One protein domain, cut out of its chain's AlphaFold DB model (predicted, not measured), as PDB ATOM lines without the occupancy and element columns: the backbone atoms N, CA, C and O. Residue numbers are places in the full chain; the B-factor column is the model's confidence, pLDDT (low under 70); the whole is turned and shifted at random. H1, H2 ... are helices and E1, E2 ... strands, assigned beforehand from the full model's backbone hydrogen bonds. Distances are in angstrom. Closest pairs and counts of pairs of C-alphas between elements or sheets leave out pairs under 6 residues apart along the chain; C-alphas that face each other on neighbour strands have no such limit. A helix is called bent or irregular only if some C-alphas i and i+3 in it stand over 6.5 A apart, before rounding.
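This is residues 7 to 164 of the 170 residues of an uncharacterized protein of Sphingobium yanoikuyae ATCC 51230 (UniProt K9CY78). The model is an elongated body of two lobes set end to end: a loose lobe of four helices, H1, H2, H4 and H5, and a lobe built on a strongly twisted sheet of four strands with H3 on one face and the small H6 on the other. In the helical lobe H1 and H2 form a hairpin, H4 packs on H2 about perpendicular to it and meets H1 only at their ends, and H5 runs the opposite way to H4, close to it but not clearly touching; in the other lobe H7 packs on H3 with its residues 153 to 157 and only grazes the sheet. The chain passes between the lobes three times, from H2 to E1, from E2 to H4 and from H5 to E3. The printed part has 158 residues, with seven named helices and four named strands in the order H1 H2 E1 H3 E2 H4 H5 E3 H6 E4 H7; the sheet runs E2 E3 E1 E4, mixed, and the class is mixed, helices and strands. The whole is compact by its radius of gyration of the C-alphas, 17.4 A, and elongated in outline, with spans of 52 by 33 by 28 A.

H1, residues 7 to 22, and H2, residues 29 to 41, form a helical hairpin at a shallow tilt of 3 degrees, opposite ways; they only just touch, with 3 pairs of C-alphas within 8 A, the closest those of Thr 13 and Leu 39 at 7.0 A. H4, residues 79 to 87, touches H2 about perpendicular at 85 degrees, the closest C-alphas being those of Arg 33 and Val 83, 6.0 A apart. H5, residues 95 to 105, is close to H4 but not clearly touching, at a shallow tilt of 14 degrees, opposite ways, with the C-alphas of Met 82 and Thr 105 closest at 6.8 A. E1, residues 48 to 53, is parallel to E3, residues 107 to 112, with N 108 and O 48 at 2.9 A. E2, residues 71 to 75, an edge strand, is antiparallel to E3, with N 72 and O 111 at 2.9 A. E4, residues 124 to 126, the other edge strand, is antiparallel to E1, with N 125 and O 52 at 2.8 A. H3, residues 54 to 63, stands up from the sheet at 58 degrees, with a height over the sheet of 6.7 A; its C-alpha 56 is 5.0 A from that of Glu 112 in E3, the closest pair of these two elements. H6, residues 113 to 117, is on the opposite face, over E2, with a height over the sheet of 7.5 A. H7, residues 146 to 163, touches H3 with its residues 153 to 157 alone, at a steep tilt of 60 degrees, opposite ways; the C-alphas of Leu 57 and Val 157 are closest, 6.8 A apart. H1 is apart from H3, H6 and H7. In H1 to H6 every O i to N i+4 pair is within hydrogen-bond range; in H7 12 of 14 are.

H1 begins at C-alpha 7, (100.085, 136.623, 140.853), and is 22.8 A long; H2 is 18.1 A long. E1 is 14.8 A, H3 14.2 A and E2 12.9 A. H4 is 12.1 A, H5 15.4 A and E3 16.0 A, with C-alpha 107 at (117.042, 142.575, 153.858). H6 and E4 are the short ones, 6.2 A and 6.5 A. H7, 24.2 A, is irregular, but only just: C-alphas 148 and 151 are 7.0 A apart. It ends at C-alpha 163, (141.734, 137.456, 153.017).

The two C-alphas farthest apart are those of Ala 26 and Arg 162, at 55.3 A. The printed part has no cut. The one long link is E4 to H7, residues 127 to 145, 19 residues with no named element. The mean pLDDT of the printed part is 88.7; residues 138 to 143 and 163 to 164 are under 70.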
ATOM      1  N   ALA A   7     100.701 135.392 141.338       87.06
ATOM      2  CA  ALA A   7     100.085 136.623 140.853       87.06
ATOM      3  C   ALA A   7      98.846 137.022 141.672       87.06
ATOM      4  O   ALA A   7      98.681 138.190 142.013       87.06
ATOM      5  N   GLN A   8      97.997 136.057 142.032       89.94
ATOM      6  CA  GLN A   8      96.799 136.326 142.827       89.94
ATOM      7  C   GLN A   8      97.141 136.725 144.268       89.94
ATOM      8  O   GLN A   8      96.475 137.591 144.840       89.94
ATOM      9  N   ARG A   9      98.195 136.135 144.851       88.38
ATOM     10  CA  ARG A   9      98.705 136.561 146.163       88.38
ATOM     11  C   ARG A   9      99.251 137.981 146.109       88.38
ATOM     12  O   ARG A   9      98.824 138.794 146.917       88.38
ATOM     13  N   ALA A  10     100.086 138.298 145.120       90.62
ATOM     14  CA  ALA A  10     100.629 139.642 144.943       90.62
ATOM     15  C   ALA A  10      99.521 140.695 144.769       90.62
ATOM     16  O   ALA A  10      99.570 141.757 145.386       90.62
ATOM     17  N   GLU A  11      98.481 140.389 143.988       94.44
ATOM     18  CA  GLU A  11      97.330 141.283 143.842       94.44
ATOM     19  C   GLU A  11      96.587 141.477 145.170       94.44
ATOM     20  O   GLU A  11      96.336 142.605 145.580       94.44
ATOM     21  N   THR A  12      96.298 140.391 145.890       93.62
ATOM     22  CA  THR A  12      95.623 140.462 147.198       93.62
ATOM     23  C   THR A  12      96.436 141.280 148.201       93.62
ATOM     24  O   THR A  12      95.898 142.167 148.861       93.62
ATOM     25  N   THR A  13      97.741 141.022 148.282       93.25
ATOM     26  CA  THR A  13      98.680 141.758 149.131       93.25
ATOM     27  C   THR A  13      98.675 143.253 148.801       93.25
ATOM     28  O   THR A  13      98.625 144.087 149.706       93.25
ATOM     29  N   TYR A  14      98.651 143.604 147.513       96.12
ATOM     30  CA  TYR A  14      98.581 144.993 147.072       96.12
ATOM     31  C   TYR A  14      97.261 145.673 147.466       96.12
ATOM     32  O   TYR A  14      97.280 146.786 147.986       96.12
ATOM     33  N   GLN A  15      96.120 144.993 147.318       97.44
ATOM     34  CA  GLN A  15      94.826 145.535 147.750       97.44
ATOM     35  C   GLN A  15      94.780 145.777 149.268       97.44
ATOM     36  O   GLN A  15      94.294 146.814 149.718       97.44
ATOM     37  N   VAL A  16      95.354 144.871 150.071       96.31
ATOM     38  CA  VAL A  16      95.487 145.079 151.524       96.31
ATOM     39  C   VAL A  16      96.354 146.305 151.821       96.31
ATOM     40  O   VAL A  16      95.986 147.119 152.668       96.31
ATOM     41  N   TYR A  17      97.470 146.480 151.108       97.00
ATOM     42  CA  TYR A  17      98.301 147.679 151.227       97.00
ATOM     43  C   TYR A  17      97.515 148.966 150.928       97.00
ATOM     44  O   TYR A  17      97.606 149.912 151.712       97.00
ATOM     45  N   LEU A  18      96.710 149.000 149.861       98.25
ATOM     46  CA  LEU A  18      95.893 150.170 149.516       98.25
ATOM     47  C   LEU A  18      94.895 150.523 150.626       98.25
ATOM     48  O   LEU A  18      94.772 151.691 150.997       98.25
ATOM     49  N   CYS A  19      94.238 149.520 151.217       97.56
ATOM     50  CA  CYS A  19      93.354 149.725 152.364       97.56
ATOM     51  C   CYS A  19      94.100 150.335 153.562       97.56
ATOM     52  O   CYS A  19      93.605 151.270 154.191       97.56
ATOM     53  N   LEU A  20      95.304 149.839 153.868       97.06
ATOM     54  CA  LEU A  20      96.124 150.356 154.969       97.06
ATOM     55  C   LEU A  20      96.636 151.775 154.698       97.06
ATOM     56  O   LEU A  20      96.691 152.583 155.622       97.06
ATOM     57  N   HIS A  21      96.987 152.092 153.449       97.81
ATOM     58  CA  HIS A  21      97.376 153.443 153.040       97.81
ATOM     59  C   HIS A  21      96.216 154.427 153.215       97.81
ATOM     60  O   HIS A  21      96.409 155.484 153.816       97.81
ATOM     61  N   GLY A  22      95.006 154.058 152.780       97.12
ATOM     62  CA  GLY A  22      93.804 154.884 152.931       97.12
ATOM     63  C   GLY A  22      93.341 155.055 154.383       97.12
ATOM     64  O   GLY A  22      92.790 156.093 154.732       97.12
ATOM     65  N   ALA A  23      93.599 154.068 155.244       95.88
ATOM     66  CA  ALA A  23      93.215 154.094 156.657       95.88
ATOM     67  C   ALA A  23      94.330 154.576 157.605       95.88
ATOM     68  O   ALA A  23      94.167 154.502 158.825       95.88
ATOM     69  N   ARG A  24      95.471 155.047 157.084       96.00
ATOM     70  CA  ARG A  24      96.683 155.313 157.881       96.00
ATOM     71  C   ARG A  24      96.481 156.293 159.042       96.00
ATOM     72  O   ARG A  24      97.092 156.113 160.087       96.00
ATOM     73  N   ASP A  25      95.602 157.280 158.882       95.75
ATOM     74  CA  ASP A  25      95.353 158.309 159.901       95.75
ATOM     75  C   ASP A  25      94.350 157.841 160.973       95.75
ATOM     76  O   ASP A  25      94.233 158.450 162.035       95.75
ATOM     77  N   ALA A  26      93.645 156.733 160.724       96.69
ATOM     78  CA  ALA A  26      92.672 156.156 161.649       96.69
ATOM     79  C   ALA A  26      93.302 155.194 162.673       96.69
ATOM     80  O   ALA A  26      92.649 154.822 163.649       96.69
ATOM     81  N   TYR A  27      94.556 154.775 162.469       95.19
ATOM     82  CA  TYR A  27      95.227 153.782 163.308       95.19
ATOM     83  C   TYR A  27      96.605 154.260 163.784       95.19
ATOM     84  O   TYR A  27      97.326 154.917 163.039       95.19
ATOM     85  N   PRO A  28      97.049 153.869 164.995       94.62
ATOM     86  CA  PRO A  28      98.404 154.169 165.448       94.62
ATOM     87  C   PRO A  28      99.475 153.578 164.516       94.62
ATOM     88  O   PRO A  28      99.389 152.406 164.139       94.62
ATOM     89  N   GLU A  29     100.554 154.329 164.250       93.00
ATOM     90  CA  GLU A  29     101.677 153.885 163.397       93.00
ATOM     91  C   GLU A  29     102.210 152.504 163.816       93.00
ATOM     92  O   GLU A  29     102.474 151.638 162.983       93.00
ATOM     93  N   LYS A  30     102.320 152.263 165.129       93.31
ATOM     94  CA  LYS A  30     102.786 150.982 165.675       93.31
ATOM     95  C   LYS A  30     101.904 149.809 165.233       93.31
ATOM     96  O   LYS A  30     102.445 148.744 164.947       93.31
ATOM     97  N   THR A  31     100.586 149.996 165.180       94.75
ATOM     98  CA  THR A  31      99.628 148.970 164.745       94.75
ATOM     99  C   THR A  31      99.795 148.689 163.260       94.75
ATOM    100  O   THR A  31      99.994 147.539 162.875       94.75
ATOM    101  N   LEU A  32      99.820 149.741 162.438       94.81
ATOM    102  CA  LEU A  32     100.029 149.624 160.994       94.81
ATOM    103  C   LEU A  32     101.353 148.927 160.670       94.81
ATOM    104  O   LEU A  32     101.411 148.068 159.794       94.81
ATOM    105  N   ARG A  33     102.409 149.226 161.435       93.50
ATOM    106  CA  ARG A  33     103.711 148.575 161.291       93.50
ATOM    107  C   ARG A  33     103.656 147.075 161.547       93.50
ATOM    108  O   ARG A  33     104.310 146.333 160.818       93.50
ATOM    109  N   VAL A  34     102.914 146.628 162.560       92.38
ATOM    110  CA  VAL A  34     102.732 145.193 162.830       92.38
ATOM    111  C   VAL A  34     101.999 144.536 161.666       92.38
ATOM    112  O   VAL A  34     102.509 143.568 161.119       92.38
ATOM    113  N   VAL A  35     100.878 145.110 161.220       94.00
ATOM    114  CA  VAL A  35     100.083 144.546 160.117       94.00
ATOM    115  C   VAL A  35     100.890 144.461 158.820       94.00
ATOM    116  O   VAL A  35     100.905 143.413 158.184       94.00
ATOM    117  N   ILE A  36     101.619 145.519 158.451       93.19
ATOM    118  CA  ILE A  36     102.506 145.490 157.278       93.19
ATOM    119  C   ILE A  36     103.614 144.447 157.446       93.19
ATOM    120  O   ILE A  36     103.955 143.761 156.488       93.19
ATOM    121  N   SER A  37     104.184 144.304 158.646       89.00
ATOM    122  CA  SER A  37     105.242 143.313 158.878       89.00
ATOM    123  C   SER A  37     104.731 141.885 158.697       89.00
ATOM    124  O   SER A  37     105.417 141.089 158.066       89.00
ATOM    125  N   GLU A  38     103.525 141.582 159.184       88.81
ATOM    126  CA  GLU A  38     102.869 140.283 158.980       88.81
ATOM    127  C   GLU A  38     102.515 140.046 157.509       88.81
ATOM    128  O   GLU A  38     102.753 138.963 156.976       88.81
ATOM    129  N   LEU A  39     102.014 141.078 156.823       90.25
ATOM    130  CA  LEU A  39     101.725 141.009 155.394       90.25
ATOM    131  C   LEU A  39     102.987 140.654 154.599       90.25
ATOM    132  O   LEU A  39     102.975 139.729 153.794       90.25
ATOM    133  N   MET A  40     104.100 141.331 154.887       87.81
ATOM    134  CA  MET A  40     105.388 141.036 154.263       87.81
ATOM    135  C   MET A  40     105.909 139.649 154.632       87.81
ATOM    136  O   MET A  40     106.493 138.990 153.784       87.81
ATOM    137  N   TYR A  41     105.682 139.181 155.862       84.75
ATOM    138  CA  TYR A  41     106.114 137.854 156.310       84.75
ATOM    139  C   TYR A  41     105.470 136.704 155.524       84.75
ATOM    140  O   TYR A  41     106.018 135.605 155.480       84.75
ATOM    141  N   SER A  42     104.323 136.954 154.883       80.94
ATOM    142  CA  SER A  42     103.663 135.979 154.010       80.94
ATOM    143  C   SER A  42     104.363 135.775 152.657       80.94
ATOM    144  O   SER A  42     104.071 134.806 151.951       80.94
ATOM    145  N   GLU A  43     105.308 136.648 152.301       82.12
ATOM    146  CA  GLU A  43     106.069 136.571 151.057       82.12
ATOM    147  C   GLU A  43     107.302 135.667 151.196       82.12
ATOM    148  O   GLU A  43     107.991 135.644 152.215       82.12
ATOM    149  N   ILE A  44     107.639 134.938 150.127       76.44
ATOM    150  CA  ILE A  44     108.736 133.949 150.140       76.44
ATOM    151  C   ILE A  44     110.119 134.562 150.404       76.44
ATOM    152  O   ILE A  44     111.026 133.876 150.866       76.44
ATOM    153  N   TYR A  45     110.284 135.850 150.101       80.12
ATOM    154  CA  TYR A  45     111.528 136.603 150.260       80.12
ATOM    155  C   TYR A  45     111.550 137.440 151.546       80.12
ATOM    156  O   TYR A  45     112.436 138.283 151.707       80.12
ATOM    157  N   ALA A  46     110.603 137.225 152.464       85.62
ATOM    158  CA  ALA A  46     110.565 137.937 153.732       85.62
ATOM    159  C   ALA A  46     111.851 137.724 154.540       85.62
ATOM    160  O   ALA A  46     112.319 136.598 154.734       85.62
ATOM    161  N   TRP A  47     112.398 138.823 155.058       88.50
ATOM    162  CA  TRP A  47     113.624 138.856 155.863       88.50
ATOM    163  C   TRP A  47     114.780 138.118 155.176       88.50
ATOM    164  O   TRP A  47     115.489 137.321 155.806       88.50
ATOM    165  N   ARG A  48     114.955 138.357 153.874       90.62
ATOM    166  CA  ARG A  48     115.987 137.717 153.056       90.62
ATOM    167  C   ARG A  48     117.371 138.010 153.623       90.62
ATOM    168  O   ARG A  48     117.800 139.166 153.685       90.62
ATOM    169  N   ALA A  49     118.080 136.957 154.023       91.81
ATOM    170  CA  ALA A  49     119.452 137.076 154.496       91.81
ATOM    171  C   ALA A  49     120.383 137.340 153.310       91.81
ATOM    172  O   ALA A  49     120.433 136.523 152.396       91.81
ATOM    173  N   VAL A  50     121.105 138.459 153.329       94.19
ATOM    174  CA  VAL A  50     122.030 138.873 152.253       94.19
ATOM    175  C   VAL A  50     123.493 138.867 152.691       94.19
ATOM    176  O   VAL A  50     124.391 139.184 151.914       94.19
ATOM    177  N   GLY A  51     123.748 138.529 153.952       94.44
ATOM    178  CA  GLY A  51     125.085 138.556 154.509       94.44
ATOM    179  C   GLY A  51     125.170 138.022 155.927       94.44
ATOM    180  O   GLY A  51     124.163 137.693 156.559       94.44
ATOM    181  N   ILE A  52     126.399 137.923 156.422       94.06
ATOM    182  CA  ILE A  52     126.716 137.478 157.779       94.06
ATOM    183  C   ILE A  52     127.831 138.344 158.363       94.06
ATOM    184  O   ILE A  52     128.833 138.590 157.689       94.06
ATOM    185  N   THR A  53     127.667 138.823 159.595       95.75
ATOM    186  CA  THR A  53     128.713 139.592 160.286       95.75
ATOM    187  C   THR A  53     129.902 138.694 160.612       95.75
ATOM    188  O   THR A  53     129.755 137.481 160.800       95.75
ATOM    189  N   ARG A  54     131.105 139.270 160.705       94.12
ATOM    190  CA  ARG A  54     132.305 138.498 161.081       94.12
ATOM    191  C   ARG A  54     132.159 137.853 162.459       94.12
ATOM    192  O   ARG A  54     132.489 136.683 162.622       94.12
ATOM    193  N   ALA A  55     131.569 138.574 163.415       93.81
ATOM    194  CA  ALA A  55     131.298 138.056 164.754       93.81
ATOM    195  C   ALA A  55     130.361 136.837 164.723       93.81
ATOM    196  O   ALA A  55     130.640 135.812 165.355       93.81
ATOM    197  N   ALA A  56     129.280 136.897 163.935       93.31
ATOM    198  CA  ALA A  56     128.396 135.755 163.739       93.31
ATOM    199  C   ALA A  56     129.118 134.578 163.067       93.31
ATOM    200  O   ALA A  56     128.944 133.431 163.486       93.31
ATOM    201  N   LEU A  57     129.959 134.847 162.065       92.56
ATOM    202  CA  LEU A  57     130.737 133.820 161.372       92.56
ATOM    203  C   LEU A  57     131.735 133.113 162.305       92.56
ATOM    204  O   LEU A  57     131.882 131.891 162.243       92.56
ATOM    205  N   ASP A  58     132.359 133.841 163.229       91.94
ATOM    206  CA  ASP A  58     133.270 133.269 164.224       91.94
ATOM    207  C   ASP A  58     132.529 132.412 165.262       91.94
ATOM    208  O   ASP A  58     133.035 131.384 165.723       91.94
ATOM    209  N   ILE A  59     131.306 132.803 165.642       91.50
ATOM    210  CA  ILE A  59     130.425 131.971 166.479       91.50
ATOM    211  C   ILE A  59     130.092 130.664 165.750       91.50
ATOM    212  O   ILE A  59     130.163 129.587 166.349       91.50
ATOM    213  N   TYR A  60     129.787 130.741 164.455       87.62
ATOM    214  CA  TYR A  60     129.574 129.566 163.615       87.62
ATOM    215  C   TYR A  60     130.788 128.647 163.577       87.62
ATOM    216  O   TYR A  60     130.658 127.444 163.811       87.62
ATOM    217  N   HIS A  61     131.961 129.210 163.296       87.38
ATOM    218  CA  HIS A  61     133.192 128.446 163.172       87.38
ATOM    219  C   HIS A  61     133.505 127.680 164.464       87.38
ATOM    220  O   HIS A  61     133.756 126.475 164.422       87.38
ATOM    221  N   ARG A  62     133.381 128.348 165.618       89.19
ATOM    222  CA  ARG A  62     133.604 127.742 166.939       89.19
ATOM    223  C   ARG A  62     132.582 126.666 167.298       89.19
ATOM    224  O   ARG A  62     132.921 125.717 167.999       89.19
ATOM    225  N   ALA A  63     131.338 126.788 166.835       85.88
ATOM    226  CA  ALA A  63     130.305 125.790 167.104       85.88
ATOM    227  C   ALA A  63     130.538 124.471 166.343       85.88
ATOM    228  O   ALA A  63     130.143 123.406 166.825       85.88
ATOM    229  N   GLY A  64     131.176 124.510 165.167       80.19
ATOM    230  CA  GLY A  64     131.429 123.325 164.347       80.19
ATOM    231  C   GLY A  64     130.131 122.615 163.939       80.19
ATOM    232  O   GLY A  64     129.302 123.174 163.223       80.19
ATOM    233  N   ARG A  65     129.944 121.363 164.389       75.94
ATOM    234  CA  ARG A  65     128.711 120.577 164.152       75.94
ATOM    235  C   ARG A  65     127.631 120.789 165.221       75.94
ATOM    236  O   ARG A  65     126.536 120.247 165.088       75.94
ATOM    237  N   ASN A  66     127.929 121.544 166.277       80.38
ATOM    238  CA  ASN A  66     127.003 121.769 167.380       80.38
ATOM    239  C   ASN A  66     125.919 122.789 167.016       80.38
ATOM    240  O   ASN A  66     126.032 123.566 166.065       80.38
ATOM    241  N   ARG A  67     124.853 122.820 167.825       80.19
ATOM    242  CA  ARG A  67     123.799 123.830 167.705       80.19
ATOM    243  C   ARG A  67     124.373 125.227 167.950       80.19
ATOM    244  O   ARG A  67     124.871 125.514 169.035       80.19
ATOM    245  N   VAL A  68     124.198 126.108 166.972       84.94
ATOM    246  CA  VAL A  68     124.616 127.510 167.053       84.94
ATOM    247  C   VAL A  68     123.633 128.309 167.910       84.94
ATOM    248  O   VAL A  68     122.414 128.134 167.813       84.94
ATOM    249  N   LYS A  69     124.165 129.166 168.783       86.88
ATOM    250  CA  LYS A  69     123.417 130.061 169.676       86.88
ATOM    251  C   LYS A  69     124.044 131.454 169.624       86.88
ATOM    252  O   LYS A  69     125.213 131.579 169.289       86.88
ATOM    253  N   GLY A  70     123.281 132.481 169.996       88.88
ATOM    254  CA  GLY A  70     123.798 133.852 170.123       88.88
ATOM    255  C   GLY A  70     123.819 134.668 168.828       88.88
ATOM    256  O   GLY A  70     124.317 135.787 168.845       88.88
ATOM    257  N   ILE A  71     123.243 134.147 167.745       90.88
ATOM    258  CA  ILE A  71     123.088 134.848 166.466       90.88
ATOM    259  C   ILE A  71     121.611 135.019 166.112       90.88
ATOM    260  O   ILE A  71     120.774 134.194 166.494       90.88
ATOM    261  N   GLU A  72     121.296 136.095 165.400       91.19
ATOM    262  CA  GLU A  72     119.942 136.504 165.028       91.19
ATOM    263  C   GLU A  72     119.929 137.123 163.621       91.19
ATOM    264  O   GLU A  72     120.975 137.424 163.046       91.19
ATOM    265  N   ARG A  73     118.728 137.310 163.060       90.75
ATOM    266  CA  ARG A  73     118.528 138.127 161.858       90.75
ATOM    267  C   ARG A  73     118.435 139.586 162.291       90.75
ATOM    268  O   ARG A  73     117.549 139.924 163.072       90.75
ATOM    269  N   ALA A  74     119.336 140.418 161.789       92.50
ATOM    270  CA  ALA A  74     119.330 141.850 162.030       92.50
ATOM    271  C   ALA A  74     118.950 142.585 160.746       92.50
ATOM    272  O   ALA A  74     119.549 142.356 159.694       92.50
ATOM    273  N   HIS A  75     117.933 143.441 160.824       92.38
ATOM    274  CA  HIS A  75     117.479 144.216 159.677       92.38
ATOM    275  C   HIS A  75     118.521 145.257 159.267       92.38
ATOM    276  O   HIS A  75     119.053 145.973 160.110       92.38
ATOM    277  N   LEU A  76     118.776 145.358 157.959       93.25
ATOM    278  CA  LEU A  76     119.619 146.416 157.394       93.25
ATOM    279  C   LEU A  76     118.874 147.749 157.285       93.25
ATOM    280  O   LEU A  76     119.487 148.810 157.338       93.25
ATOM    281  N   THR A  77     117.553 147.695 157.116       92.25
ATOM    282  CA  THR A  77     116.681 148.872 157.083       92.25
ATOM    283  C   THR A  77     115.720 148.817 158.258       92.25
ATOM    284  O   THR A  77     115.059 147.804 158.485       92.25
ATOM    285  N   ASP A  78     115.614 149.918 158.998       90.12
ATOM    286  CA  ASP A  78     114.661 150.028 160.095       90.12
ATOM    287  C   ASP A  78     113.216 149.864 159.581       90.12
ATOM    288  O   ASP A  78     112.770 150.537 158.645       90.12
ATOM    289  N   ARG A  79     112.461 148.962 160.217       88.19
ATOM    290  CA  ARG A  79     111.086 148.642 159.812       88.19
ATOM    291  C   ARG A  79     110.153 149.849 159.911       88.19
ATOM    292  O   ARG A  79     109.257 149.985 159.085       88.19
ATOM    293  N   ALA A  80     110.321 150.704 160.916       91.12
ATOM    294  CA  ALA A  80     109.518 151.913 161.066       91.12
ATOM    295  C   ALA A  80     109.810 152.911 159.942       91.12
ATOM    296  O   ALA A  80     108.881 153.505 159.405       91.12
ATOM    297  N   VAL A  81     111.077 153.057 159.542       93.19
ATOM    298  CA  VAL A  81     111.458 153.883 158.382       93.19
ATOM    299  C   VAL A  81     110.793 153.364 157.108       93.19
ATOM    300  O   VAL A  81     110.152 154.133 156.395       93.19
ATOM    301  N   MET A  82     110.869 152.056 156.866       93.88
ATOM    302  CA  MET A  82     110.248 151.418 155.704       93.88
ATOM    303  C   MET A  82     108.720 151.589 155.681       93.88
ATOM    304  O   MET A  82     108.151 151.979 154.665       93.88
ATOM    305  N   VAL A  83     108.038 151.329 156.803       92.81
ATOM    306  CA  VAL A  83     106.576 151.480 156.889       92.81
ATOM    307  C   VAL A  83     106.162 152.935 156.698       92.81
ATOM    308  O   VAL A  83     105.203 153.210 155.975       92.81
ATOM    309  N   ARG A  84     106.908 153.883 157.279       94.94
ATOM    310  CA  ARG A  84     106.647 155.306 157.062       94.94
ATOM    311  C   ARG A  84     106.768 155.692 155.594       94.94
ATOM    312  O   ARG A  84     105.892 156.382 155.082       94.94
ATOM    313  N   HIS A  85     107.791 155.182 154.909       95.50
ATOM    314  CA  HIS A  85     108.019 155.454 153.494       95.50
ATOM    315  C   HIS A  85     106.871 155.011 152.587       95.50
ATOM    316  O   HIS A  85     106.636 155.672 151.581       95.50
ATOM    317  N   ILE A  86     106.175 153.911 152.892       95.94
ATOM    318  CA  ILE A  86     105.104 153.389 152.022       95.94
ATOM    319  C   ILE A  86     103.709 153.879 152.418       95.94
ATOM    320  O   ILE A  86     102.850 153.979 151.543       95.94
ATOM    321  N   LEU A  87     103.466 154.162 153.705       96.44
ATOM    322  CA  LEU A  87     102.142 154.559 154.191       96.44
ATOM    323  C   LEU A  87     101.938 156.072 154.194       96.44
ATOM    324  O   LEU A  87     100.862 156.518 153.834       96.44
ATOM    325  N   TYR A  88     102.943 156.875 154.546       95.56
ATOM    326  CA  TYR A  88     102.763 158.321 154.771       95.56
ATOM    327  C   TYR A  88     103.124 159.177 153.553       95.56
ATOM    328  O   TYR A  88     103.460 160.353 153.666       95.56
ATOM    329  N   ARG A  89     103.055 158.575 152.368       95.12
ATOM    330  CA  ARG A  89     103.144 159.278 151.086       95.12
ATOM    331  C   ARG A  89     101.782 159.862 150.737       95.12
ATOM    332  O   ARG A  89     100.764 159.273 151.094       95.12
ATOM    333  N   GLU A  90     101.774 160.930 149.946       96.38
ATOM    334  CA  GLU A  90     100.538 161.495 149.394       96.38
ATOM    335  C   GLU A  90      99.752 160.452 148.580       96.38
ATOM    336  O   GLU A  90      98.579 160.205 148.856       96.38
ATOM    337  N   ALA A  91     100.430 159.772 147.652       97.56
ATOM    338  CA  ALA A  91      99.874 158.688 146.849       97.56
ATOM    339  C   ALA A  91     100.513 157.333 147.210       97.56
ATOM    340  O   ALA A  91     101.715 157.289 147.510       97.56
ATOM    341  N   PRO A  92      99.747 156.224 147.168       97.94
ATOM    342  CA  PRO A  92     100.307 154.893 147.354       97.94
ATOM    343  C   PRO A  92     101.324 154.578 146.250       97.94
ATOM    344  O   PRO A  92     101.215 155.070 145.125       97.94
ATOM    345  N   LEU A  93     102.316 153.746 146.569       98.00
ATOM    346  CA  LEU A  93     103.238 153.235 145.559       98.00
ATOM    347  C   LEU A  93     102.476 152.364 144.552       98.00
ATOM    348  O   LEU A  93     101.622 151.580 144.975       98.00
ATOM    349  N   PRO A  94     102.813 152.434 143.252       98.12
ATOM    350  CA  PRO A  94     102.394 151.429 142.287       98.12
ATOM    351  C   PRO A  94     102.781 150.020 142.748       98.12
ATOM    352  O   PRO A  94     103.766 149.834 143.461       98.12
ATOM    353  N   LYS A  95     102.017 149.012 142.316       96.62
ATOM    354  CA  LYS A  95     102.192 147.620 142.757       96.62
ATOM    355  C   LYS A  95     103.629 147.118 142.607       96.62
ATOM    356  O   LYS A  95     104.212 146.630 143.572       96.62
ATOM    357  N   ASP A  96     104.199 147.261 141.419       96.19
ATOM    358  CA  ASP A  96     105.539 146.742 141.132       96.19
ATOM    359  C   ASP A  96     106.619 147.505 141.917       96.19
ATOM    360  O   ASP A  96     107.573 146.899 142.414       96.19
ATOM    361  N   ASP A  97     106.423 148.808 142.127       97.44
ATOM    362  CA  ASP A  97     107.309 149.643 142.942       97.44
ATOM    363  C   ASP A  97     107.248 149.262 144.423       97.44
ATOM    364  O   ASP A  97     108.281 149.220 145.090       97.44
ATOM    365  N   LEU A  98     106.060 148.936 144.947       95.88
ATOM    366  CA  LEU A  98     105.886 148.471 146.323       95.88
ATOM    367  C   LEU A  98     106.676 147.183 146.569       95.88
ATOM    368  O   LEU A  98     107.443 147.100 147.531       95.88
ATOM    369  N   PHE A  99     106.505 146.186 145.701       93.56
ATOM    370  CA  PHE A  99     107.183 144.900 145.844       93.56
ATOM    371  C   PHE A  99     108.693 145.016 145.629       93.56
ATOM    372  O   PHE A  99     109.468 144.382 146.350       93.56
ATOM    373  N   THR A 100     109.125 145.870 144.700       94.19
ATOM    374  CA  THR A 100     110.545 146.188 144.497       94.19
ATOM    375  C   THR A 100     111.129 146.842 145.746       94.19
ATOM    376  O   THR A 100     112.165 146.405 146.249       94.19
ATOM    377  N   TYR A 101     110.431 147.833 146.305       95.00
ATOM    378  CA  TYR A 101     110.836 148.498 147.536       95.00
ATOM    379  C   TYR A 101     110.952 147.503 148.696       95.00
ATOM    380  O   TYR A 101     112.000 147.431 149.331       95.00
ATOM    381  N   TRP A 102     109.932 146.669 148.924       93.06
ATOM    382  CA  TRP A 102     109.966 145.634 149.958       93.06
ATOM    383  C   TRP A 102     111.134 144.668 149.794       93.06
ATOM    384  O   TRP A 102     111.827 144.401 150.774       93.06
ATOM    385  N   ARG A 103     111.403 144.181 148.579       90.62
ATOM    386  CA  ARG A 103     112.528 143.273 148.306       90.62
ATOM    387  C   ARG A 103     113.890 143.894 148.647       90.62
ATOM    388  O   ARG A 103     114.802 143.179 149.082       90.62
ATOM    389  N   GLU A 104     114.026 145.204 148.460       92.44
ATOM    390  CA  GLU A 104     115.255 145.950 148.740       92.44
ATOM    391  C   GLU A 104     115.382 146.389 150.202       92.44
ATOM    392  O   GLU A 104     116.491 146.455 150.740       92.44
ATOM    393  N   THR A 105     114.281 146.668 150.891       92.81
ATOM    394  CA  THR A 105     114.331 147.116 152.290       92.81
ATOM    395  C   THR A 105     114.211 145.982 153.295       92.81
ATOM    396  O   THR A 105     114.753 146.084 154.394       92.81
ATOM    397  N   ASP A 106     113.573 144.867 152.939       91.38
ATOM    398  CA  ASP A 106     113.388 143.716 153.831       91.38
ATOM    399  C   ASP A 106     114.576 142.744 153.816       91.38
ATOM    400  O   ASP A 106     114.437 141.519 153.813       91.38
ATOM    401  N   ARG A 107     115.783 143.314 153.797       92.88
ATOM    402  CA  ARG A 107     117.042 142.575 153.858       92.88
ATOM    403  C   ARG A 107     117.539 142.486 155.291       92.88
ATOM    404  O   ARG A 107     117.454 143.446 156.066       92.88
ATOM    405  N   VAL A 108     118.110 141.335 155.621       93.50
ATOM    406  CA  VAL A 108     118.750 141.089 156.913       93.50
ATOM    407  C   VAL A 108     120.169 140.580 156.724       93.50
ATOM    408  O   VAL A 108     120.512 139.988 155.701       93.50
ATOM    409  N   VAL A 109     120.982 140.749 157.755       94.44
ATOM    410  CA  VAL A 109     122.227 139.999 157.917       94.44
ATOM    411  C   VAL A 109     122.105 139.062 159.108       94.44
ATOM    412  O   VAL A 109     121.362 139.323 160.058       94.44
ATOM    413  N   ILE A 110     122.828 137.949 159.060       94.00
ATOM    414  CA  ILE A 110     123.010 137.092 160.227       94.00
ATOM    415  C   ILE A 110     124.061 137.757 161.112       94.00
ATOM    416  O   ILE A 110     125.211 137.890 160.704       94.00
ATOM    417  N   ALA A 111     123.661 138.203 162.296       94.75
ATOM    418  CA  ALA A 111     124.500 138.992 163.191       94.75
ATOM    419  C   ALA A 111     124.567 138.376 164.586       94.75
ATOM    420  O   ALA A 111     123.692 137.598 164.981       94.75
ATOM    421  N   GLU A 112     125.588 138.737 165.362       94.56
ATOM    422  CA  GLU A 112     125.585 138.462 166.790       94.56
ATOM    423  C   GLU A 112     124.420 139.220 167.443       94.56
ATOM    424  O   GLU A 112     124.125 140.377 167.142       94.56
ATOM    425  N   LYS A 113     123.757 138.574 168.402       93.38
ATOM    426  CA  LYS A 113     122.635 139.150 169.151       93.38
ATOM    427  C   LYS A 113     122.952 140.517 169.765       93.38
ATOM    428  O   LYS A 113     122.060 141.354 169.892       93.38
ATOM    429  N   ARG A 114     124.204 140.746 170.174       93.62
ATOM    430  CA  ARG A 114     124.647 142.035 170.714       93.62
ATOM    431  C   ARG A 114     124.624 143.132 169.648       93.62
ATOM    432  O   ARG A 114     124.082 144.189 169.946       93.62
ATOM    433  N   GLU A 115     125.122 142.855 168.442       92.94
ATOM    434  CA  GLU A 115     125.123 143.789 167.301       92.94
ATOM    435  C   GLU A 115     123.698 144.218 166.931       92.94
ATOM    436  O   GLU A 115     123.415 145.405 166.768       92.94
ATOM    437  N   ASN A 116     122.778 143.248 166.875       92.12
ATOM    438  CA  ASN A 116     121.364 143.501 166.594       92.12
ATOM    439  C   ASN A 116     120.725 144.400 167.667       92.12
ATOM    440  O   ASN A 116     120.042 145.373 167.365       92.12
ATOM    441  N   ARG A 117     120.976 144.103 168.948       89.81
ATOM    442  CA  ARG A 117     120.401 144.855 170.075       89.81
ATOM    443  C   ARG A 117     120.946 146.271 170.209       89.81
ATOM    444  O   ARG A 117     120.210 147.143 170.656       89.81
ATOM    445  N   SER A 118     122.213 146.491 169.867       90.38
ATOM    446  CA  SER A 118     122.805 147.831 169.849       90.38
ATOM    447  C   SER A 118     122.501 148.597 168.563       90.38
ATOM    448  O   SER A 118     122.922 149.743 168.444       90.38
ATOM    449  N   ASN A 119     121.810 147.977 167.597       85.12
ATOM    450  CA  ASN A 119     121.586 148.528 166.262       85.12
ATOM    451  C   ASN A 119     122.895 149.012 165.606       85.12
ATOM    452  O   ASN A 119     122.947 150.050 164.955       85.12
ATOM    453  N   THR A 120     123.990 148.292 165.865       89.69
ATOM    454  CA  THR A 120     125.333 148.610 165.369       89.69
ATOM    455  C   THR A 120     125.912 147.325 164.809       89.69
ATOM    456  O   THR A 120     126.428 146.491 165.552       89.69
ATOM    457  N   LEU A 121     125.750 147.146 163.503       91.75
ATOM    458  CA  LEU A 121     126.288 146.001 162.783       91.75
ATOM    459  C   LEU A 121     127.769 146.239 162.504       91.75
ATOM    460  O   LEU A 121     128.137 147.311 162.023       91.75
ATOM    461  N   GLY A 122     128.611 145.254 162.808       90.44
ATOM    462  CA  GLY A 122     129.996 145.263 162.363       90.44
ATOM    463  C   GLY A 122     130.125 144.950 160.872       90.44
ATOM    464  O   GLY A 122     129.137 144.782 160.147       90.44
ATOM    465  N   ASP A 123     131.372 144.809 160.425       93.06
ATOM    466  CA  ASP A 123     131.678 144.332 159.080       93.06
ATOM    467  C   ASP A 123     130.981 142.997 158.804       93.06
ATOM    468  O   ASP A 123     131.026 142.051 159.605       93.06
ATOM    469  N   TRP A 124     130.376 142.900 157.626       94.94
ATOM    470  CA  TRP A 124     129.678 141.706 157.184       94.94
ATOM    471  C   TRP A 124     130.098 141.299 155.782       94.94
ATOM    472  O   TRP A 124     130.553 142.101 154.968       94.94
ATOM    473  N   ILE A 125     129.974 140.002 155.526       93.44
ATOM    474  CA  ILE A 125     130.346 139.377 154.267       93.44
ATOM    475  C   ILE A 125     129.062 139.121 153.481       93.44
ATOM    476  O   ILE A 125     128.203 138.381 153.977       93.44
ATOM    477  N   PRO A 126     128.910 139.705 152.281       93.44
ATOM    478  CA  PRO A 126     127.750 139.453 151.447       93.44
ATOM    479  C   PRO A 126     127.767 138.042 150.865       93.44
ATOM    480  O   PRO A 126     128.825 137.472 150.579       93.44
ATOM    481  N   PHE A 127     126.576 137.492 150.652       91.38
ATOM    482  CA  PHE A 127     126.376 136.269 149.886       91.38
ATOM    483  C   PHE A 127     125.098 136.353 149.052       91.38
ATOM    484  O   PHE A 127     124.157 137.059 149.408       91.38
ATOM    485  N   ASP A 128     125.077 135.610 147.947       88.44
ATOM    486  CA  ASP A 128     123.896 135.502 147.098       88.44
ATOM    487  C   ASP A 128     122.847 134.581 147.742       88.44
ATOM    488  O   ASP A 128     123.149 133.472 148.202       88.44
ATOM    489  N   ASN A 129     121.620 135.086 147.800       87.88
ATOM    490  CA  ASN A 129     120.437 134.418 148.325       87.88
ATOM    491  C   ASN A 129     119.174 134.989 147.660       87.88
ATOM    492  O   ASN A 129     118.156 135.211 148.318       87.88
ATOM    493  N   ASP A 130     119.256 135.308 146.366       84.12
ATOM    494  CA  ASP A 130     118.145 135.890 145.607       84.12
ATOM    495  C   ASP A 130     116.910 134.981 145.529       84.12
ATOM    496  O   ASP A 130     115.792 135.481 145.414       84.12
ATOM    497  N   ASP A 131     117.104 133.670 145.666       83.81
ATOM    498  CA  ASP A 131     116.052 132.651 145.726       83.81
ATOM    499  C   ASP A 131     115.521 132.387 147.149       83.81
ATOM    500  O   ASP A 131     114.668 131.518 147.337       83.81
ATOM    501  N   ALA A 132     116.018 133.120 148.155       81.81
ATOM    502  CA  ALA A 132     115.672 132.982 149.571       81.81
ATOM    503  C   ALA A 132     115.855 131.557 150.145       81.81
ATOM    504  O   ALA A 132     115.251 131.202 151.164       81.81
ATOM    505  N   ARG A 133     116.711 130.723 149.534       83.56
ATOM    506  CA  ARG A 133     116.919 129.333 149.980       83.56
ATOM    507  C   ARG A 133     117.652 129.229 151.315       83.56
ATOM    508  O   ARG A 133     117.464 128.251 152.050       83.56
ATOM    509  N   PHE A 134     118.520 130.195 151.616       84.06
ATOM    510  CA  PHE A 134     119.353 130.211 152.812       84.06
ATOM    511  C   PHE A 134     118.705 131.031 153.920       84.06
ATOM    512  O   PHE A 134     118.235 132.145 153.692       84.06
ATOM    513  N   PHE A 135     118.747 130.495 155.143       83.94
ATOM    514  CA  PHE A 135     118.203 131.146 156.339       83.94
ATOM    515  C   PHE A 135     116.731 131.591 156.192       83.94
ATOM    516  O   PHE A 135     116.415 132.744 156.500       83.94
ATOM    517  N   PRO A 136     115.819 130.706 155.742       78.75
ATOM    518  CA  PRO A 136     114.439 131.084 155.488       78.75
ATOM    519  C   PRO A 136     113.733 131.528 156.777       78.75
ATOM    520  O   PRO A 136     114.082 131.063 157.876       78.75
ATOM    521  N   PRO A 137     112.707 132.384 156.667       70.88
ATOM    522  CA  PRO A 137     111.847 132.719 157.788       70.88
ATOM    523  C   PRO A 137     111.121 131.461 158.280       70.88
ATOM    524  O   PRO A 137     110.198 130.961 157.650       70.88
ATOM    525  N   MET A 138     111.553 130.906 159.414       67.75
ATOM    526  CA  MET A 138     110.852 129.794 160.054       67.75
ATOM    527  C   MET A 138     110.015 130.333 161.204       67.75
ATOM    528  O   MET A 138     110.562 130.520 162.285       67.75
ATOM    529  N   ASN A 139     108.720 130.576 160.949       61.53
ATOM    530  CA  ASN A 139     107.655 130.979 161.884       61.53
ATOM    531  C   ASN A 139     108.120 131.804 163.101       61.53
ATOM    532  O   ASN A 139     107.974 133.019 163.115       61.53
ATOM    533  N   ILE A 140     108.680 131.138 164.116       50.78
ATOM    534  CA  ILE A 140     109.154 131.735 165.361       50.78
ATOM    535  C   ILE A 140     110.675 131.552 165.465       50.78
ATOM    536  O   ILE A 140     111.183 130.487 165.824       50.78
ATOM    537  N   GLY A 141     111.404 132.637 165.204       58.31
ATOM    538  CA  GLY A 141     112.822 132.769 165.526       58.31
ATOM    539  C   GLY A 141     113.801 132.433 164.399       58.31
ATOM    540  O   GLY A 141     113.467 132.298 163.222       58.31
ATOM    541  N   PHE A 142     115.079 132.388 164.765       68.19
ATOM    542  CA  PHE A 142     116.170 131.999 163.881       68.19
ATOM    543  C   PHE A 142     116.553 130.550 164.176       68.19
ATOM    544  O   PHE A 142     116.879 130.204 165.316       68.19
ATOM    545  N   ARG A 143     116.530 129.690 163.156       68.50
ATOM    546  CA  ARG A 143     117.000 128.312 163.283       68.50
ATOM    547  C   ARG A 143     117.855 127.947 162.083       68.50
ATOM    548  O   ARG A 143     117.375 127.802 160.967       68.50
ATOM    549  N   TYR A 144     119.131 127.764 162.380       73.06
ATOM    550  CA  TYR A 144     120.129 127.268 161.455       73.06
ATOM    551  C   TYR A 144     119.901 125.789 161.127       73.06
ATOM    552  O   TYR A 144     119.688 124.956 162.017       73.06
ATOM    553  N   ARG A 145     119.982 125.473 159.841       78.75
ATOM    554  CA  ARG A 145     119.911 124.149 159.235       78.75
ATOM    555  C   ARG A 145     121.310 123.820 158.716       78.75
ATOM    556  O   ARG A 145     121.663 124.115 157.579       78.75
ATOM    557  N   SER A 146     122.108 123.162 159.553       75.06
ATOM    558  CA  SER A 146     123.493 122.790 159.226       75.06
ATOM    559  C   SER A 146     123.644 122.032 157.904       75.06
ATOM    560  O   SER A 146     124.650 122.203 157.224       75.06
ATOM    561  N   ALA A 147     122.642 121.237 157.522       78.00
ATOM    562  CA  ALA A 147     122.620 120.506 156.258       78.00
ATOM    563  C   ALA A 147     122.472 121.406 155.016       78.00
ATOM    564  O   ALA A 147     122.907 121.010 153.943       78.00
ATOM    565  N   ILE A 148     121.872 122.594 155.152       80.00
ATOM    566  CA  ILE A 148     121.605 123.507 154.031       80.00
ATOM    567  C   ILE A 148     122.591 124.672 154.050       80.00
ATOM    568  O   ILE A 148     123.277 124.922 153.065       80.00
ATOM    569  N   GLU A 149     122.707 125.374 155.179       84.19
ATOM    570  CA  GLU A 149     123.546 126.574 155.259       84.19
ATOM    571  C   GLU A 149     125.000 126.275 155.658       84.19
ATOM    572  O   GLU A 149     125.863 127.143 155.536       84.19
ATOM    573  N   GLY A 150     125.312 125.062 156.127       82.31
ATOM    574  CA  GLY A 150     126.642 124.759 156.660       82.31
ATOM    575  C   GLY A 150     127.761 124.775 155.631       82.31
ATOM    576  O   GLY A 150     128.886 125.131 155.978       82.31
ATOM    577  N   GLU A 151     127.470 124.444 154.373       85.25
ATOM    578  CA  GLU A 151     128.467 124.550 153.307       85.25
ATOM    579  C   GLU A 151     128.762 126.007 152.951       85.25
ATOM    580  O   GLU A 151     129.926 126.402 152.908       85.25
ATOM    581  N   LEU A 152     127.719 126.832 152.811       86.25
ATOM    582  CA  LEU A 152     127.868 128.273 152.606       86.25
ATOM    583  C   LEU A 152     128.745 128.886 153.705       86.25
ATOM    584  O   LEU A 152     129.728 129.564 153.413       86.25
ATOM    585  N   VAL A 153     128.439 128.591 154.971       85.06
ATOM    586  CA  VAL A 153     129.205 129.095 156.119       85.06
ATOM    587  C   VAL A 153     130.671 128.650 156.062       85.06
ATOM    588  O   VAL A 153     131.558 129.477 156.267       85.06
ATOM    589  N   ARG A 154     130.960 127.381 155.738       85.50
ATOM    590  CA  ARG A 154     132.346 126.890 155.593       85.50
ATOM    591  C   ARG A 154     133.114 127.631 154.502       85.50
ATOM    592  O   ARG A 154     134.249 128.047 154.733       85.50
ATOM    593  N   VAL A 155     132.495 127.839 153.339       86.69
ATOM    594  CA  VAL A 155     133.097 128.602 152.235       86.69
ATOM    595  C   VAL A 155     133.412 130.034 152.672       86.69
ATOM    596  O   VAL A 155     134.507 130.532 152.404       86.69
ATOM    597  N   LEU A 156     132.489 130.689 153.380       87.25
ATOM    598  CA  LEU A 156     132.682 132.052 153.878       87.25
ATOM    599  C   LEU A 156     133.809 132.134 154.919       87.25
ATOM    600  O   LEU A 156     134.645 133.034 154.827       87.25
ATOM    601  N   VAL A 157     133.903 131.167 155.841       85.50
ATOM    602  CA  VAL A 157     135.023 131.064 156.799       85.50
ATOM    603  C   VAL A 157     136.355 130.946 156.059       85.50
ATOM    604  O   VAL A 157     137.290 131.690 156.348       85.50
ATOM    605  N   HIS A 158     136.453 130.058 155.065       83.31
ATOM    606  CA  HIS A 158     137.690 129.900 154.297       83.31
ATOM    607  C   HIS A 158     138.086 131.169 153.535       83.31
ATOM    608  O   HIS A 158     139.270 131.500 153.482       83.31
ATOM    609  N   ARG A 159     137.116 131.903 152.972       82.31
ATOM    610  CA  ARG A 159     137.371 133.202 152.328       82.31
ATOM    611  C   ARG A 159     137.885 134.237 153.330       82.31
ATOM    612  O   ARG A 159     138.863 134.916 153.029       82.31
ATOM    613  N   GLN A 160     137.284 134.317 154.520       79.75
ATOM    614  CA  GLN A 160     137.737 135.212 155.589       79.75
ATOM    615  C   GLN A 160     139.182 134.909 156.011       79.75
ATOM    616  O   GLN A 160     139.989 135.829 156.100       79.75
ATOM    617  N   LEU A 161     139.528 133.632 156.200       73.25
ATOM    618  CA  LEU A 161     140.876 133.221 156.607       73.25
ATOM    619  C   LEU A 161     141.942 133.472 155.527       73.25
ATOM    620  O   LEU A 161     143.087 133.740 155.865       73.25
ATOM    621  N   ARG A 162     141.588 133.402 154.236       74.19
ATOM    622  CA  ARG A 162     142.517 133.689 153.124       74.19
ATOM    623  C   ARG A 162     142.695 135.184 152.849       74.19
ATOM    624  O   ARG A 162     143.741 135.577 152.350       74.19
ATOM    625  N   GLY A 163     141.677 135.995 153.142       64.56
ATOM    626  CA  GLY A 163     141.734 137.456 153.017       64.56
ATOM    627  C   GLY A 163     142.420 138.152 154.197       64.56
ATOM    628  O   GLY A 163     142.815 139.307 154.073       64.56
ATOM    629  N   ALA A 164     142.585 137.464 155.328       58.94
ATOM    630  CA  ALA A 164     143.425 137.916 156.427       58.94
ATOM    631  C   ALA A 164     144.893 137.611 156.089       58.94
ATOM    632  O   ALA A 164     145.386 136.517 156.360       58.94
TER     633      ALA A 164